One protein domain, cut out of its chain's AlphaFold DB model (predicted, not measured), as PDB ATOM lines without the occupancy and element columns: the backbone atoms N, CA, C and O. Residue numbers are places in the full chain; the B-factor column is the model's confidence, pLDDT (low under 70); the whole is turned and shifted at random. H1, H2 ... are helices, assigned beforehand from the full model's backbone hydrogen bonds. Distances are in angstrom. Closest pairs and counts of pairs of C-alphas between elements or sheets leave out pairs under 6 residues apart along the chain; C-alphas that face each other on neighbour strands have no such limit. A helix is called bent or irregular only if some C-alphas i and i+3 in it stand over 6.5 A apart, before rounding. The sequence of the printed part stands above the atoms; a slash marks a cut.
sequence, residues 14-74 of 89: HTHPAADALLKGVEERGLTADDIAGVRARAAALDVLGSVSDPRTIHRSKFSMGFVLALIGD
ATOM      1  N   HIS A  14     -38.475 -31.454 -10.086       90.25
ATOM      2  CA  HIS A  14     -39.272 -30.267 -10.339       90.25
ATOM      3  C   HIS A  14     -39.013 -29.104  -9.361       90.25
ATOM      4  O   HIS A  14     -39.342 -27.969  -9.696       90.25
ATOM      5  N   THR A  15     -38.442 -29.354  -8.176       89.44
ATOM      6  CA  THR A  15     -38.037 -28.293  -7.236       89.44
ATOM      7  C   THR A  15     -36.621 -27.785  -7.491       89.44
ATOM      8  O   THR A  15     -36.279 -26.715  -6.998       89.44
ATOM      9  N   HIS A  16     -35.798 -28.523  -8.249       91.38
ATOM     10  CA  HIS A  16     -34.360 -28.250  -8.374       91.38
ATOM     11  C   HIS A  16     -34.069 -26.884  -9.008       91.38
ATOM     12  O   HIS A  16     -33.351 -26.121  -8.374       91.38
ATOM     13  N   PRO A  17     -34.701 -26.474 -10.131       90.94
ATOM     14  CA  PRO A  17     -34.404 -25.166 -10.718       90.94
ATOM     15  C   PRO A  17     -34.684 -23.987  -9.775       90.94
ATOM     16  O   PRO A  17     -33.977 -22.985  -9.804       90.94
ATOM     17  N   ALA A  18     -35.715 -24.095  -8.929       91.31
ATOM     18  CA  ALA A  18     -36.035 -23.059  -7.951       91.31
ATOM     19  C   ALA A  18     -35.068 -23.077  -6.757       91.31
ATOM     20  O   ALA A  18     -34.715 -22.013  -6.255       91.31
ATOM     21  N   ALA A  19     -34.644 -24.267  -6.317       91.69
ATOM     22  CA  ALA A  19     -33.649 -24.433  -5.261       91.69
ATOM     23  C   ALA A  19     -32.292 -23.853  -5.680       91.69
ATOM     24  O   ALA A  19     -31.731 -23.045  -4.948       91.69
ATOM     25  N   ASP A  20     -31.820 -24.187  -6.881       92.44
ATOM     26  CA  ASP A  20     -30.544 -23.697  -7.408       92.44
ATOM     27  C   ASP A  20     -30.560 -22.171  -7.578       92.44
ATOM     28  O   ASP A  20     -29.606 -21.489  -7.213       92.44
ATOM     29  N   ALA A  21     -31.671 -21.612  -8.073       92.81
ATOM     30  CA  ALA A  21     -31.832 -20.165  -8.208       92.81
ATOM     31  C   ALA A  21     -31.845 -19.438  -6.854       92.81
ATOM     32  O   ALA A  21     -31.285 -18.347  -6.743       92.81
ATOM     33  N   LEU A  22     -32.483 -20.024  -5.832       92.31
ATOM     34  CA  LEU A  22     -32.478 -19.461  -4.483       92.31
ATOM     35  C   LEU A  22     -31.075 -19.514  -3.875       92.31
ATOM     36  O   LEU A  22     -30.608 -18.482  -3.408       92.31
ATOM     37  N   LEU A  23     -30.406 -20.671  -3.929       92.12
ATOM     38  CA  LEU A  23     -29.054 -20.845  -3.394       92.12
ATOM     39  C   LEU A  23     -28.084 -19.841  -4.020       92.12
ATOM     40  O   LEU A  23     -27.427 -19.093  -3.305       92.12
ATOM     41  N   LYS A  24     -28.094 -19.736  -5.353       92.88
ATOM     42  CA  LYS A  24     -27.279 -18.759  -6.078       92.88
ATOM     43  C   LYS A  24     -27.550 -17.325  -5.613       92.88
ATOM     44  O   LYS A  24     -26.617 -16.569  -5.376       92.88
ATOM     45  N   GLY A  25     -28.820 -16.945  -5.458       92.00
ATOM     46  CA  GLY A  25     -29.187 -15.602  -5.007       92.00
ATOM     47  C   GLY A  25     -28.790 -15.306  -3.558       92.00
ATOM     48  O   GLY A  25     -28.469 -14.160  -3.248       92.00
ATOM     49  N   VAL A  26     -28.813 -16.317  -2.686       90.19
ATOM     50  CA  VAL A  26     -28.336 -16.229  -1.299       90.19
ATOM     51  C   VAL A  26     -26.822 -16.025  -1.274       90.19
ATOM     52  O   VAL A  26     -26.354 -15.079  -0.643       90.19
ATOM     53  N   GLU A  27     -26.072 -16.841  -2.016       89.69
ATOM     54  CA  GLU A  27     -24.607 -16.778  -2.092       89.69
ATOM     55  C   GLU A  27     -24.109 -15.462  -2.703       89.69
ATOM     56  O   GLU A  27     -23.276 -14.781  -2.108       89.69
ATOM     57  N   GLU A  28     -24.653 -15.051  -3.852       94.00
ATOM     58  CA  GLU A  28     -24.230 -13.832  -4.562       94.00
ATOM     59  C   GLU A  28     -24.449 -12.551  -3.750       94.00
ATOM     60  O   GLU A  28     -23.788 -11.540  -3.984       94.00
ATOM     61  N   ARG A  29     -25.404 -12.574  -2.818       92.44
ATOM     62  CA  ARG A  29     -25.796 -11.413  -2.012       92.44
ATOM     63  C   ARG A  29     -25.355 -11.518  -0.556       92.44
ATOM     64  O   ARG A  29     -25.607 -10.581   0.194       92.44
ATOM     65  N   GLY A  30     -24.726 -12.627  -0.165       88.38
ATOM     66  CA  GLY A  30     -24.346 -12.894   1.221       88.38
ATOM     67  C   GLY A  30     -25.533 -12.853   2.186       88.38
ATOM     68  O   GLY A  30     -25.385 -12.351   3.296       88.38
ATOM     69  N   LEU A  31     -26.712 -13.310   1.750       87.56
ATOM     70  CA  LEU A  31     -27.916 -13.291   2.582       87.56
ATOM     71  C   LEU A  31     -27.847 -14.378   3.653       87.56
ATOM     72  O   LEU A  31     -27.447 -15.511   3.393       87.56
ATOM     73  N   THR A  32     -28.316 -14.045   4.843       87.25
ATOM     74  CA  THR A  32     -28.631 -15.002   5.901       87.25
ATOM     75  C   THR A  32     -30.126 -15.311   5.899       87.25
ATOM     76  O   THR A  32     -30.926 -14.598   5.286       87.25
ATOM     77  N   ALA A  33     -30.537 -16.369   6.601       85.38
ATOM     78  CA  ALA A  33     -31.953 -16.695   6.757       85.38
ATOM     79  C   ALA A  33     -32.757 -15.528   7.376       85.38
ATOM     80  O   ALA A  33     -33.908 -15.298   6.996       85.38
ATOM     81  N   ASP A  34     -32.135 -14.749   8.268       86.62
ATOM     82  CA  ASP A  34     -32.746 -13.585   8.919       86.62
ATOM     83  C   ASP A  34     -33.046 -12.436   7.943       86.62
ATOM     84  O   ASP A  34     -34.019 -11.698   8.134       86.62
ATOM     85  N   ASP A  35     -32.286 -12.336   6.849       88.94
ATOM     86  CA  ASP A  35     -32.482 -11.328   5.802       88.94
ATOM     87  C   ASP A  35     -33.672 -11.654   4.880       88.94
ATOM     88  O   ASP A  35     -34.148 -10.807   4.115       88.94
ATOM     89  N   ILE A  36     -34.186 -12.888   4.928       87.81
ATOM     90  CA  ILE A  36     -35.215 -13.379   4.010       87.81
ATOM     91  C   ILE A  36     -36.597 -13.261   4.662       87.81
ATOM     92  O   ILE A  36     -37.070 -14.133   5.391       87.81
ATOM     93  N   ALA A  37     -37.314 -12.188   4.322       89.25
ATOM     94  CA  ALA A  37     -38.713 -12.010   4.731       89.25
ATOM     95  C   ALA A  37     -39.671 -13.024   4.069       89.25
ATOM     96  O   ALA A  37     -40.741 -13.322   4.601       89.25
ATOM     97  N   GLY A  38     -39.306 -13.555   2.900       86.31
ATOM     98  CA  GLY A  38     -40.070 -14.586   2.209       86.31
ATOM     99  C   GLY A  38     -39.534 -14.888   0.814       86.31
ATOM    100  O   GLY A  38     -38.949 -14.033   0.153       86.31
ATOM    101  N   VAL A  39     -39.778 -16.113   0.345       87.75
ATOM    102  CA  VAL A  39     -39.379 -16.575  -0.991       87.75
ATOM    103  C   VAL A  39     -40.619 -16.801  -1.843       87.75
ATOM    104  O   VAL A  39     -41.528 -17.532  -1.451       87.75
ATOM    105  N   ARG A  40     -40.640 -16.218  -3.045       88.12
ATOM    106  CA  ARG A  40     -41.666 -16.480  -4.061       88.12
ATOM    107  C   ARG A  40     -41.020 -17.120  -5.285       88.12
ATOM    108  O   ARG A  40     -40.340 -16.447  -6.051       88.12
ATOM    109  N   ALA A  41     -41.292 -18.404  -5.494       84.56
ATOM    110  CA  ALA A  41     -40.836 -19.132  -6.673       84.56
ATOM    111  C   ALA A  41     -41.889 -19.132  -7.785       84.56
ATOM    112  O   ALA A  41     -43.089 -19.247  -7.529       84.56
ATOM    113  N   ARG A  42     -41.428 -19.040  -9.036       81.50
ATOM    114  CA  ARG A  42     -42.236 -19.263 -10.240       81.50
ATOM    115  C   ARG A  42     -41.627 -20.435 -10.995       81.50
ATOM    116  O   ARG A  42     -40.478 -20.355 -11.411       81.50
ATOM    117  N   ALA A  43     -42.382 -21.516 -11.152       79.00
ATOM    118  CA  ALA A  43     -41.944 -22.702 -11.878       79.00
ATOM    119  C   ALA A  43     -43.128 -23.329 -12.614       79.00
ATOM    120  O   ALA A  43     -44.221 -23.405 -12.054       79.00
ATOM    121  N   ALA A  44     -42.896 -23.841 -13.826       73.25
ATOM    122  CA  ALA A  44     -43.914 -24.569 -14.593       73.25
ATOM    123  C   ALA A  44     -44.455 -25.796 -13.832       73.25
ATOM    124  O   ALA A  44     -45.580 -26.227 -14.036       73.25
ATOM    125  N   ALA A  45     -43.667 -26.338 -12.901       74.00
ATOM    126  CA  ALA A  45     -44.052 -27.488 -12.099       74.00
ATOM    127  C   ALA A  45     -44.917 -27.158 -10.867       74.00
ATOM    128  O   ALA A  45     -45.223 -28.064 -10.091       74.00
ATOM    129  N   LEU A  46     -45.317 -25.898 -10.650       70.00
ATOM    130  CA  LEU A  46     -46.203 -25.537  -9.531       70.00
ATOM    131  C   LEU A  46     -47.591 -26.181  -9.643       70.00
ATOM    132  O   LEU A  46     -48.207 -26.446  -8.613       70.00
ATOM    133  N   ASP A  47     -48.054 -26.516 -10.844       66.12
ATOM    134  CA  ASP A  47     -49.322 -27.237 -11.015       66.12
ATOM    135  C   ASP A  47     -49.210 -28.704 -10.571       66.12
ATOM    136  O   ASP A  47     -50.166 -29.286 -10.064       66.12
ATOM    137  N   VAL A  48     -48.001 -29.269 -10.648       69.19
ATOM    138  CA  VAL A  48     -47.686 -30.642 -10.224       69.19
ATOM    139  C   VAL A  48     -47.358 -30.713  -8.727       69.19
ATOM    140  O   VAL A  48     -47.782 -31.638  -8.039       69.19
ATOM    141  N   LEU A  49     -46.601 -29.742  -8.206       70.56
ATOM    142  CA  LEU A  49     -46.085 -29.741  -6.829       70.56
ATOM    143  C   LEU A  49     -46.892 -28.875  -5.852       70.56
ATOM    144  O   LEU A  49     -46.817 -29.064  -4.639       70.56
ATOM    145  N   GLY A  50     -47.662 -27.907  -6.347       62.72
ATOM    146  CA  GLY A  50     -48.356 -26.915  -5.522       62.72
ATOM    147  C   GLY A  50     -49.496 -27.483  -4.675       62.72
ATOM    148  O   GLY A  50     -50.057 -26.760  -3.859       62.72
ATOM    149  N   SER A  51     -49.850 -28.758  -4.854       68.75
ATOM    150  CA  SER A  51     -50.818 -29.469  -4.010       68.75
ATOM    151  C   SER A  51     -50.259 -29.801  -2.622       68.75
ATOM    152  O   SER A  51     -51.030 -30.105  -1.711       68.75
ATOM    153  N   VAL A  52     -48.935 -29.739  -2.427       79.94
ATOM    154  CA  VAL A  52     -48.286 -30.039  -1.146       79.94
ATOM    155  C   VAL A  52     -47.771 -28.758  -0.487       79.94
ATOM    156  O   VAL A  52     -46.584 -28.442  -0.539       79.94
ATOM    157  N   SER A  53     -48.681 -28.018   0.145       79.94
ATOM    158  CA  SER A  53     -48.373 -26.789   0.890       79.94
ATOM    159  C   SER A  53     -47.969 -27.033   2.351       79.94
ATOM    160  O   SER A  53     -47.095 -26.331   2.842       79.94
ATOM    161  N   ASP A  54     -48.538 -28.044   3.016       85.19
ATOM    162  CA  ASP A  54     -48.200 -28.446   4.394       85.19
ATOM    163  C   ASP A  54     -47.826 -29.944   4.448       85.19
ATOM    164  O   ASP A  54     -48.690 -30.813   4.619       85.19
ATOM    165  N   PRO A  55     -46.557 -30.310   4.181       87.00
ATOM    166  CA  PRO A  55     -46.133 -31.703   4.211       87.00
ATOM    167  C   PRO A  55     -45.981 -32.217   5.651       87.00
ATOM    168  O   PRO A  55     -45.120 -31.774   6.403       87.00
ATOM    169  N   ARG A  56     -46.769 -33.237   6.011       91.38
ATOM    170  CA  ARG A  56     -46.735 -33.892   7.337       91.38
ATOM    171  C   ARG A  56     -45.944 -35.204   7.373       91.38
ATOM    172  O   ARG A  56     -45.908 -35.874   8.399       91.38
ATOM    173  N   THR A  57     -45.331 -35.596   6.254       93.12
ATOM    174  CA  THR A  57     -44.535 -36.826   6.137       93.12
ATOM    175  C   THR A  57     -43.289 -36.587   5.297       93.12
ATOM    176  O   THR A  57     -43.312 -35.775   4.372       93.12
ATOM    177  N   ILE A  58     -42.232 -37.369   5.554       91.69
ATOM    178  CA  ILE A  58     -40.964 -37.312   4.803       91.69
ATOM    179  C   ILE A  58     -41.213 -37.434   3.297       91.69
ATOM    180  O   ILE A  58     -40.653 -36.678   2.506       91.69
ATOM    181  N   HIS A  59     -42.082 -38.364   2.889       91.50
ATOM    182  CA  HIS A  59     -42.401 -38.555   1.479       91.50
ATOM    183  C   HIS A  59     -42.980 -37.277   0.867       91.50
ATOM    184  O   HIS A  59     -42.489 -36.820  -0.160       91.50
ATOM    185  N   ARG A  60     -43.977 -36.666   1.519       90.88
ATOM    186  CA  ARG A  60     -44.636 -35.448   1.028       90.88
ATOM    187  C   ARG A  60     -43.695 -34.245   1.019       90.88
ATOM    188  O   ARG A  60     -43.778 -33.451   0.087       90.88
ATOM    189  N   SER A  61     -42.770 -34.139   1.973       91.12
ATOM    190  CA  SER A  61     -41.784 -33.049   2.032       91.12
ATOM    191  C   SER A  61     -40.964 -32.927   0.748       91.12
ATOM    192  O   SER A  61     -40.770 -31.823   0.247       91.12
ATOM    193  N   LYS A  62     -40.578 -34.054   0.137       90.00
ATOM    194  CA  LYS A  62     -39.792 -34.089  -1.112       90.00
ATOM    195  C   LYS A  62     -40.547 -33.536  -2.330       90.00
ATOM    196  O   LYS A  62     -39.918 -33.255  -3.348       90.00
ATOM    197  N   PHE A  63     -41.872 -33.409  -2.248       91.06
ATOM    198  CA  PHE A  63     -42.737 -32.878  -3.309       91.06
ATOM    199  C   PHE A  63     -43.323 -31.502  -2.967       91.06
ATOM    200  O   PHE A  63     -44.124 -30.975  -3.731       91.06
ATOM    201  N   SER A  64     -42.928 -30.904  -1.842       90.00
ATOM    202  CA  SER A  64     -43.348 -29.559  -1.468       90.00
ATOM    203  C   SER A  64     -42.286 -28.545  -1.877       90.00
ATOM    204  O   SER A  64     -41.202 -28.504  -1.298       90.00
ATOM    205  N   MET A  65     -42.609 -27.692  -2.854       90.06
ATOM    206  CA  MET A  65     -41.723 -26.593  -3.262       90.06
ATOM    207  C   MET A  65     -41.386 -25.686  -2.072       90.06
ATOM    208  O   MET A  65     -40.236 -25.314  -1.883       90.06
ATOM    209  N   GLY A  66     -42.385 -25.366  -1.245       89.12
ATOM    210  CA  GLY A  66     -42.217 -24.468  -0.106       89.12
ATOM    211  C   GLY A  66     -41.264 -25.041   0.936       89.12
ATOM    212  O   GLY A  66     -40.339 -24.356   1.351       89.12
ATOM    213  N   PHE A  67     -41.440 -26.315   1.291       90.62
ATOM    214  CA  PHE A  67     -40.562 -26.990   2.248       90.62
ATOM    215  C   PHE A  67     -39.119 -27.096   1.742       90.62
ATOM    216  O   PHE A  67     -38.185 -26.840   2.493       90.62
ATOM    217  N   VAL A  68     -38.927 -27.440   0.465       91.00
ATOM    218  CA  VAL A  68     -37.581 -27.544  -0.121       91.00
ATOM    219  C   VAL A  68     -36.882 -26.186  -0.137       91.00
ATOM    220  O   VAL A  68     -35.735 -26.098   0.277       91.00
ATOM    221  N   LEU A  69     -37.567 -25.123  -0.566       91.12
ATOM    222  CA  LEU A  69     -36.983 -23.778  -0.576       91.12
ATOM    223  C   LEU A  69     -36.731 -23.241   0.832       91.12
ATOM    224  O   LEU A  69     -35.766 -22.510   1.020       91.12
ATOM    225  N   ALA A  70     -37.557 -23.627   1.811       89.44
ATOM    226  CA  ALA A  70     -37.304 -23.312   3.211       89.44
ATOM    227  C   ALA A  70     -35.953 -23.884   3.639       89.44
ATOM    228  O   ALA A  70     -35.123 -23.132   4.110       89.44
ATOM    229  N   LEU A  71     -35.691 -25.170   3.383       90.12
ATOM    230  CA  LEU A  71     -34.419 -25.803   3.751       90.12
ATOM    231  C   LEU A  71     -33.195 -25.223   3.028       90.12
ATOM    232  O   LEU A  71     -32.094 -25.316   3.549       90.12
ATOM    233  N   ILE A  72     -33.366 -24.664   1.829       89.56
ATOM    234  CA  ILE A  72     -32.266 -24.025   1.091       89.56
ATOM    235  C   ILE A  72     -31.978 -22.619   1.627       89.56
ATOM    236  O   ILE A  72     -30.819 -22.242   1.752       89.56
ATOM    237  N   GLY A  73     -33.022 -21.836   1.915       85.00
ATOM    238  CA  GLY A  73     -32.874 -20.492   2.484       85.00
ATOM    239  C   GLY A  73     -32.535 -20.495   3.975       85.00
ATOM    240  O   GLY A  73     -32.008 -19.510   4.479       85.00
ATOM    241  N   ASP A  74     -32.838 -21.593   4.666       75.00
ATOM    242  CA  ASP A  74     -32.595 -21.802   6.088       75.00
ATOM    243  C   ASP A  74     -31.294 -22.588   6.282       75.00
ATOM    244  O   ASP A  74     -31.292 -23.797   6.521       75.00
TER     245      ASP A  74
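This is residues 14 to 74 of the 89 residues of the protein "MmgE/PrpD family protein" of uncultured Rubrobacteraceae bacterium (UniProt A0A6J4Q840). Two helices, H1 and H4, lie side by side and run the same way, H1 being much the longer; a long link, residues 30 to 45, runs back from the last residue of H1 toward the end where H1 begins. The short helices H2 and H3 lie near the end where H1 and H4 begin, and H1, 16 residues, is the longest helix. The printed part has 61 residues with four named helices, in the order H1, H2, H3, H4, and no named strand; the class is all helix. It is compact, with a radius of gyration of the C-alphas of 11.6 A and spans of 31 by 23 by 16 A.

H1, residues 14 to 29, begins with C-alpha 14 at (-39.272, -30.267, -10.339) and is 24.6 A long from first to last C-alpha. It is irregular: C-alphas 14 and 17 are 7.1 A apart, against about 5 A in a regular helix. H2 is residues 46 to 49, with C-alpha 46 at (-46.203, -25.537, -9.531), and measures 5.0 A. H3 is residues 58 to 61 and measures 5.2 A. H4, residues 65 to 73, is 12.2 A long and ends with C-alpha 73 at (-32.874, -20.492, 2.484).

H1 and H4 touch, with a shallow tilt of 27 degrees, and run the same way. Their closest C-alphas are those of Thr 15 and Met 65, 5.7 A apart. H2 is close to H1 but not clearly touching, the closest C-alphas being those of His 14 and Leu 49 at 7.7 A. H2 is also close to H4 but not clearly touching, with the C-alphas of Leu 49 and Met 65 closest at 6.5 A. H3 is close to H4 but not clearly touching, the closest C-alphas being those of Ser 61 and Phe 67 at 6.2 A. H3 is apart from H1 and from H2. Each O i to N i+4 pair of H4 is within hydrogen-bond range, and 11 of 12 are in H1. H2 and H3 are too short for such a pair; their single O i to N i+3 pair is within range in H3 and not in H2.

The two C-alphas farthest apart are those of Arg 29 and Thr 57, 32.6 A. The printed part has no cut. The link from H1 to H2, 16 residues, is long; that from H2 to H3, 8 residues, is short, and that from H3 to H4, 3 residues, is tight. The C-alphas of residues 30 to 45 lie 7 to 18 A from the mean of the C-alphas. The mean pLDDT of the printed part is 86.3, and residues 47 to 48 and 50 to 51 are under 70.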